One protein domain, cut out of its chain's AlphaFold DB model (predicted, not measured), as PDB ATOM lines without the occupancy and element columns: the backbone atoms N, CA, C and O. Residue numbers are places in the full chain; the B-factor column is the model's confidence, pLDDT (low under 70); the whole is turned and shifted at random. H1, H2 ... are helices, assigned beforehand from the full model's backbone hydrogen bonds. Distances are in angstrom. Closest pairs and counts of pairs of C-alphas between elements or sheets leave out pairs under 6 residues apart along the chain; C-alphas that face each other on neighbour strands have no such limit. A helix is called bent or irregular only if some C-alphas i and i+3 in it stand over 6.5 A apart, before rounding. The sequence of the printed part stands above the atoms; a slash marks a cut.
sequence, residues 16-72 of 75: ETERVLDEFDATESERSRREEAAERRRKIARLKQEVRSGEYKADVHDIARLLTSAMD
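AT A GLANCE: This is residues 16 to 72 of the 75 residues of the protein "Flagellar biosynthesis anti-sigma factor FlgM" of Pseudodesulfovibrio cashew (UniProt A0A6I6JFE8). One long helix, H1, makes the long arm of an open L, and past its last residue the chain turns off sideways through residues 54 to 59 to a short helix, H2, which stands away from H1 with no core between them. Most of H1, residues 16 to 45, sticks out free. The printed part has 57 residues with two named helices, H1 then H2, and no named strand; its class is all helix. It is extended, with a radius of gyration of the C-alphas of 19.0 A, and spans 56 by 28 by 15 A, only just flat.

IN THESE COORDINATES: Find C-alpha 16 at (-32.617, -8.360, -17.285); from there H1, residues 16 to 53, runs 56.2 A to C-alpha 53 at (-22.272, -20.423, 36.586), mainly toward rising z. Look next at C-alpha 60 at (-34.785, -4.352, 35.708), where H2, residues 60 to 71, begins; it runs 16.5 A to Met 71, mainly toward falling x.

HOW THE PARTS SIT: Begin with H1 and go on past Ser 53: a short link of 6 residues leads to Val 60. H1 and H2 are apart, with no C-alpha of the one within 8 A of the other. Residues 57 to 72, of which 60 to 71 belong to H2, stand free. Look along the backbones of H1 and H2 and you will find every O i to N i+4 pair within hydrogen-bond range. Neither helix is bent.

THE WHOLE: The two C-alphas farthest apart are those of Glu 16 and Gly 54, at 57.4 A. The printed part has no cut. Check the B-factor column: the mean pLDDT of the printed part is 80.4, and the model's confidence is low, under 70, at residues 16 to 31.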
ATOM      1  N   GLU A  16     -33.608  -7.407 -17.804       48.81
ATOM      2  CA  GLU A  16     -32.617  -8.360 -17.285       48.81
ATOM      3  C   GLU A  16     -31.856  -7.809 -16.073       48.81
ATOM      4  O   GLU A  16     -31.502  -8.576 -15.182       48.81
ATOM      5  N   THR A  17     -31.642  -6.494 -15.988       54.72
ATOM      6  CA  THR A  17     -30.902  -5.878 -14.877       54.72
ATOM      7  C   THR A  17     -31.709  -5.841 -13.581       54.72
ATOM      8  O   THR A  17     -31.168  -6.200 -12.539       54.72
ATOM      9  N   GLU A  18     -32.997  -5.487 -13.624       53.22
ATOM     10  CA  GLU A  18     -33.854  -5.479 -12.424       53.22
ATOM     11  C   GLU A  18     -34.047  -6.890 -11.849       53.22
ATOM     12  O   GLU A  18     -33.925  -7.095 -10.644       53.22
ATOM     13  N   ARG A  19     -34.247  -7.898 -12.710       54.41
ATOM     14  CA  ARG A  19     -34.487  -9.280 -12.268       54.41
ATOM     15  C   ARG A  19     -33.268  -9.920 -11.603       54.41
ATOM     16  O   ARG A  19     -33.422 -10.735 -10.699       54.41
ATOM     17  N   VAL A  20     -32.072  -9.559 -12.061       57.59
ATOM     18  CA  VAL A  20     -30.817 -10.007 -11.451       57.59
ATOM     19  C   VAL A  20     -30.628  -9.330 -10.092       57.59
ATOM     20  O   VAL A  20     -30.317 -10.018  -9.128       57.59
ATOM     21  N   LEU A  21     -30.878  -8.021  -9.976       54.56
ATOM     22  CA  LEU A  21     -30.760  -7.300  -8.701       54.56
ATOM     23  C   LEU A  21     -31.719  -7.844  -7.627       54.56
ATOM     24  O   LEU A  21     -31.277  -8.096  -6.508       54.56
ATOM     25  N   ASP A  22     -32.972  -8.144  -7.984       54.69
ATOM     26  CA  ASP A  22     -33.945  -8.759  -7.066       54.69
ATOM     27  C   ASP A  22     -33.503 -10.153  -6.568       54.69
ATOM     28  O   ASP A  22     -33.727 -10.518  -5.410       54.69
ATOM     29  N   GLU A  23     -32.866 -10.955  -7.429       55.47
ATOM     30  CA  GLU A  23     -32.339 -12.276  -7.062       55.47
ATOM     31  C   GLU A  23     -31.123 -12.161  -6.129       55.47
ATOM     32  O   GLU A  23     -31.028 -12.897  -5.141       55.47
ATOM     33  N   PHE A  24     -30.226 -11.201  -6.376       53.75
ATOM     34  CA  PHE A  24     -29.107 -10.913  -5.478       53.75
ATOM     35  C   PHE A  24     -29.599 -10.438  -4.099       53.75
ATOM     36  O   PHE A  24     -29.209 -11.035  -3.090       53.75
ATOM     37  N   ASP A  25     -30.533  -9.487  -4.038       51.75
ATOM     38  CA  ASP A  25     -31.108  -8.976  -2.783       51.75
ATOM     39  C   ASP A  25     -31.834 -10.067  -1.972       51.75
ATOM     40  O   ASP A  25     -31.752 -10.116  -0.735       51.75
ATOM     41  N   ALA A  26     -32.510 -11.001  -2.650       56.56
ATOM     42  CA  ALA A  26     -33.139 -12.152  -2.004       56.56
ATOM     43  C   ALA A  26     -32.101 -13.085  -1.352       56.56
ATOM     44  O   ALA A  26     -32.296 -13.538  -0.217       56.56
ATOM     45  N   THR A  27     -30.974 -13.342  -2.024       60.00
ATOM     46  CA  THR A  27     -29.902 -14.188  -1.473       60.00
ATOM     47  C   THR A  27     -29.163 -13.530  -0.306       60.00
ATOM     48  O   THR A  27     -28.837 -14.211   0.674       60.00
ATOM     49  N   GLU A  28     -28.955 -12.211  -0.348       60.84
ATOM     50  CA  GLU A  28     -28.372 -11.453   0.763       60.84
ATOM     51  C   GLU A  28     -29.305 -11.427   1.977       60.84
ATOM     52  O   GLU A  28     -28.869 -11.659   3.108       60.84
ATOM     53  N   SER A  29     -30.608 -11.262   1.745       61.34
ATOM     54  CA  SER A  29     -31.631 -11.303   2.793       61.34
ATOM     55  C   SER A  29     -31.689 -12.661   3.500       61.34
ATOM     56  O   SER A  29     -31.791 -12.731   4.729       61.34
ATOM     57  N   GLU A  30     -31.593 -13.768   2.758       61.84
ATOM     58  CA  GLU A  30     -31.531 -15.105   3.360       61.84
ATOM     59  C   GLU A  30     -30.239 -15.347   4.138       61.84
ATOM     60  O   GLU A  30     -30.258 -15.966   5.208       61.84
ATOM     61  N   ARG A  31     -29.110 -14.869   3.611       62.19
ATOM     62  CA  ARG A  31     -27.810 -14.996   4.265       62.19
ATOM     63  C   ARG A  31     -27.770 -14.204   5.568       62.19
ATOM     64  O   ARG A  31     -27.397 -14.773   6.592       62.19
ATOM     65  N   SER A  32     -28.260 -12.968   5.550       70.19
ATOM     66  CA  SER A  32     -28.393 -12.115   6.732       70.19
ATOM     67  C   SER A  32     -29.249 -12.787   7.813       70.19
ATOM     68  O   SER A  32     -28.793 -12.976   8.940       70.19
ATOM     69  N   ARG A  33     -30.425 -13.330   7.461       74.94
ATOM     70  CA  ARG A  33     -31.274 -14.082   8.412       74.94
ATOM     71  C   ARG A  33     -30.585 -15.316   8.999       74.94
ATOM     72  O   ARG A  33     -30.793 -15.654  10.168       74.94
ATOM     73  N   ARG A  34     -29.785 -16.040   8.207       73.81
ATOM     74  CA  ARG A  34     -29.020 -17.203   8.700       73.81
ATOM     75  C   ARG A  34     -27.911 -16.775   9.656       73.81
ATOM     76  O   ARG A  34     -27.705 -17.446  10.671       73.81
ATOM     77  N   GLU A  35     -27.228 -15.679   9.352       77.69
ATOM     78  CA  GLU A  35     -26.191 -15.090  10.200       77.69
ATOM     79  C   GLU A  35     -26.789 -14.585  11.525       77.69
ATOM     80  O   GLU A  35     -26.304 -14.974  12.592       77.69
ATOM     81  N   GLU A  36     -27.926 -13.887  11.490       82.69
ATOM     82  CA  GLU A  36     -28.701 -13.488  12.675       82.69
ATOM     83  C   GLU A  36     -29.133 -14.698  13.518       82.69
ATOM     84  O   GLU A  36     -28.989 -14.716  14.745       82.69
ATOM     85  N   ALA A  37     -29.632 -15.762  12.878       84.69
ATOM     86  CA  ALA A  37     -30.036 -16.979  13.575       84.69
ATOM     87  C   ALA A  37     -28.847 -17.684  14.248       84.69
ATOM     88  O   ALA A  37     -29.002 -18.268  15.328       84.69
ATOM     89  N   ALA A  38     -27.666 -17.664  13.627       88.00
ATOM     90  CA  ALA A  38     -26.444 -18.210  14.206       88.00
ATOM     91  C   ALA A  38     -25.946 -17.353  15.379       88.00
ATOM     92  O   ALA A  38     -25.593 -17.893  16.432       88.00
ATOM     93  N   GLU A  39     -25.975 -16.027  15.242       89.94
ATOM     94  CA  GLU A  39     -25.611 -15.098  16.307       89.94
ATOM     95  C   GLU A  39     -26.550 -15.239  17.512       89.94
ATOM     96  O   GLU A  39     -26.097 -15.378  18.653       89.94
ATOM     97  N   ARG A  40     -27.861 -15.321  17.268       89.62
ATOM     98  CA  ARG A  40     -28.867 -15.560  18.308       89.62
ATOM     99  C   ARG A  40     -28.600 -16.859  19.064       89.62
ATOM    100  O   ARG A  40     -28.669 -16.875  20.293       89.62
ATOM    101  N   ARG A  41     -28.247 -17.945  18.364       91.81
ATOM    102  CA  ARG A  41     -27.876 -19.220  19.006       91.81
ATOM    103  C   ARG A  41     -26.656 -19.071  19.913       91.81
ATOM    104  O   ARG A  41     -26.680 -19.584  21.030       91.81
ATOM    105  N   ARG A  42     -25.620 -18.349  19.468       93.12
ATOM    106  CA  ARG A  42     -24.416 -18.077  20.276       93.12
ATOM    107  C   ARG A  42     -24.750 -17.262  21.526       93.12
ATOM    108  O   ARG A  42     -24.334 -17.646  22.617       93.12
ATOM    109  N   LYS A  43     -25.553 -16.201  21.385       92.88
ATOM    110  CA  LYS A  43     -26.024 -15.377  22.513       92.88
ATOM    111  C   LYS A  43     -26.777 -16.221  23.543       92.88
ATOM    112  O   LYS A  43     -26.437 -16.182  24.719       92.88
ATOM    113  N   ILE A  44     -27.722 -17.057  23.104       93.31
ATOM    114  CA  ILE A  44     -28.478 -17.954  23.997       93.31
ATOM    115  C   ILE A  44     -27.555 -18.953  24.707       93.31
ATOM    116  O   ILE A  44     -27.734 -19.209  25.895       93.31
ATOM    117  N   ALA A  45     -26.583 -19.538  24.003       94.38
ATOM    118  CA  ALA A  45     -25.645 -20.485  24.605       94.38
ATOM    119  C   ALA A  45     -24.806 -19.828  25.712       94.38
ATOM    120  O   ALA A  45     -24.675 -20.402  26.793       94.38
ATOM    121  N   ARG A  46     -24.313 -18.609  25.467       94.50
ATOM    122  CA  ARG A  46     -23.585 -17.812  26.460       94.50
ATOM    123  C   ARG A  46     -24.458 -17.474  27.671       94.50
ATOM    124  O   ARG A  46     -24.066 -17.777  28.789       94.50
ATOM    125  N   LEU A  47     -25.667 -16.954  27.449       93.12
ATOM    126  CA  LEU A  47     -26.637 -16.671  28.517       93.12
ATOM    127  C   LEU A  47     -26.917 -17.911  29.379       93.12
ATOM    128  O   LEU A  47     -26.894 -17.844  30.602       93.12
ATOM    129  N   LYS A  48     -27.116 -19.081  28.758       94.44
ATOM    130  CA  LYS A  48     -27.305 -20.345  29.491       94.44
ATOM    131  C   LYS A  48     -26.097 -20.716  30.348       94.44
ATOM    132  O   LYS A  48     -26.280 -21.304  31.411       94.44
ATOM    133  N   GLN A  49     -24.885 -20.436  29.878       96.81
ATOM    134  CA  GLN A  49     -23.670 -20.683  30.645       96.81
ATOM    135  C   GLN A  49     -23.578 -19.738  31.846       96.81
ATOM    136  O   GLN A  49     -23.390 -20.230  32.951       96.81
ATOM    137  N   GLU A  50     -23.787 -18.436  31.643       95.62
ATOM    138  CA  GLU A  50     -23.763 -17.418  32.708       95.62
ATOM    139  C   GLU A  50     -24.817 -17.706  33.793       95.62
ATOM    140  O   GLU A  50     -24.552 -17.572  34.988       95.62
ATOM    141  N   VAL A  51     -26.008 -18.173  33.401       94.31
ATOM    142  CA  VAL A  51     -27.049 -18.605  34.350       94.31
ATOM    143  C   VAL A  51     -26.598 -19.829  35.148       94.31
ATOM    144  O   VAL A  51     -26.806 -19.888  36.356       94.31
ATOM    145  N   ARG A  52     -25.963 -20.812  34.497       95.06
ATOM    146  CA  ARG A  52     -25.472 -22.029  35.166       95.06
ATOM    147  C   ARG A  52     -24.278 -21.767  36.080       95.06
ATOM    148  O   ARG A  52     -24.165 -22.449  37.093       95.06
ATOM    149  N   SER A  53     -23.397 -20.828  35.732       96.50
ATOM    150  CA  SER A  53     -22.272 -20.423  36.586       96.50
ATOM    151  C   SER A  53     -22.710 -19.537  37.756       96.50
ATOM    152  O   SER A  53     -21.939 -19.356  38.694       96.50
ATOM    153  N   GLY A  54     -23.940 -19.009  37.726       94.88
ATOM    154  CA  GLY A  54     -24.441 -18.054  38.716       94.88
ATOM    155  C   GLY A  54     -23.899 -16.633  38.523       94.88
ATOM    156  O   GLY A  54     -24.101 -15.778  39.379       94.88
ATOM    157  N   GLU A  55     -23.214 -16.368  37.410       95.25
ATOM    158  CA  GLU A  55     -22.647 -15.056  37.081       95.25
ATOM    159  C   GLU A  55     -23.656 -14.142  36.381       95.25
ATOM    160  O   GLU A  55     -23.443 -12.929  36.300       95.25
ATOM    161  N   TYR A  56     -24.761 -14.705  35.885       93.69
ATOM    162  CA  TYR A  56     -25.831 -13.930  35.271       93.69
ATOM    163  C   TYR A  56     -26.493 -12.995  36.289       93.69
ATOM    164  O   TYR A  56     -27.010 -13.424  37.322       93.69
ATOM    165  N   LYS A  57     -26.512 -11.701  35.959       93.19
ATOM    166  CA  LYS A  57     -27.187 -10.657  36.731       93.19
ATOM    167  C   LYS A  57     -28.352 -10.125  35.911       93.19
ATOM    168  O   LYS A  57     -28.129  -9.407  34.944       93.19
ATOM    169  N   ALA A  58     -29.568 -10.488  36.311       90.88
ATOM    170  CA  ALA A  58     -30.775  -9.941  35.709       90.88
ATOM    171  C   ALA A  58     -30.858  -8.435  35.976       90.88
ATOM    172  O   ALA A  58     -30.637  -7.989  37.109       90.88
ATOM    173  N   ASP A  59     -31.189  -7.664  34.947       92.12
ATOM    174  CA  ASP A  59     -31.494  -6.248  35.100       92.12
ATOM    175  C   ASP A  59     -33.003  -6.009  35.301       92.12
ATOM    176  O   ASP A  59     -33.829  -6.928  35.310       92.12
ATOM    177  N   VAL A  60     -33.380  -4.745  35.509       91.75
ATOM    178  CA  VAL A  60     -34.785  -4.352  35.708       91.75
ATOM    179  C   VAL A  60     -35.644  -4.708  34.493       91.75
ATOM    180  O   VAL A  60     -36.813  -5.060  34.650       91.75
ATOM    181  N   HIS A  61     -35.079  -4.633  33.288       92.44
ATOM    182  CA  HIS A  61     -35.795  -4.928  32.058       92.44
ATOM    183  C   HIS A  61     -36.071  -6.433  31.928       92.44
ATOM    184  O   HIS A  61     -37.180  -6.823  31.564       92.44
ATOM    185  N   ASP A  62     -35.110  -7.283  32.285       89.50
ATOM    186  CA  ASP A  62     -35.271  -8.738  32.319       89.50
ATOM    187  C   ASP A  62     -36.377  -9.155  33.295       89.50
ATOM    188  O   ASP A  62     -37.242  -9.969  32.958       89.50
ATOM    189  N   ILE A  63     -36.399  -8.543  34.482       89.56
ATOM    190  CA  ILE A  63     -37.433  -8.789  35.495       89.56
ATOM    191  C   ILE A  63     -38.800  -8.316  34.994       89.56
ATOM    192  O   ILE A  63     -39.777  -9.059  35.088       89.56
ATOM    193  N   ALA A  64     -38.880  -7.109  34.430       93.12
ATOM    194  CA  ALA A  64     -40.124  -6.580  33.878       93.12
ATOM    195  C   ALA A  64     -40.665  -7.484  32.766       93.12
ATOM    196  O   ALA A  64     -41.848  -7.811  32.756       93.12
ATOM    197  N   ARG A  65     -39.793  -7.955  31.868       89.88
ATOM    198  CA  ARG A  65     -40.175  -8.876  30.796       89.88
ATOM    199  C   ARG A  65     -40.701 -10.197  31.344       89.88
ATOM    200  O   ARG A  65     -41.727 -10.672  30.871       89.88
ATOM    201  N   LEU A  66     -40.033 -10.766  32.349       88.56
ATOM    202  CA  LEU A  66     -40.475 -11.999  32.997       88.56
ATOM    203  C   LEU A  66     -41.861 -11.839  33.636       88.56
ATOM    204  O   LEU A  66     -42.716 -12.706  33.460       88.56
ATOM    205  N   LEU A  67     -42.097 -10.729  34.342       91.62
ATOM    206  CA  LEU A  67     -43.391 -10.425  34.953       91.62
ATOM    207  C   LEU A  67     -44.485 -10.255  33.898       91.62
ATOM    208  O   LEU A  67     -45.553 -10.841  34.037       91.62
ATOM    209  N   THR A  68     -44.214  -9.508  32.825       90.19
ATOM    210  CA  THR A  68     -45.169  -9.329  31.723       90.19
ATOM    211  C   THR A  68     -45.533 -10.666  31.079       90.19
ATOM    212  O   THR A  68     -46.715 -10.961  30.946       90.19
ATOM    213  N   SER A  69     -44.547 -11.513  30.764       85.62
ATOM    214  CA  SER A  69     -44.799 -12.849  30.203       85.62
ATOM    215  C   SER A  69     -45.555 -13.779  31.158       85.62
ATOM    216  O   SER A  69     -46.270 -14.668  30.707       85.62
ATOM    217  N   ALA A  70     -45.404 -13.605  32.473       88.12
ATOM    218  CA  ALA A  70     -46.159 -14.373  33.462       88.12
ATOM    219  C   ALA A  70     -47.612 -13.886  33.613       88.12
ATOM    220  O   ALA A  70     -48.490 -14.684  33.933       88.12
ATOM    221  N   MET A  71     -47.862 -12.590  33.406       89.19
ATOM    222  CA  MET A  71     -49.194 -11.986  33.508       89.19
ATOM    223  C   MET A  71     -50.040 -12.194  32.250       89.19
ATOM    224  O   MET A  71     -51.258 -12.324  32.364       89.19
ATOM    225  N   ASP A  72     -49.416 -12.248  31.075       81.44
ATOM    226  CA  ASP A  72     -50.091 -12.522  29.809       81.44
ATOM    227  C   ASP A  72     -49.330 -13.604  29.023       81.44
ATOM    228  O   ASP A  72     -48.394 -13.299  28.282       81.44
TER     229      ASP A  72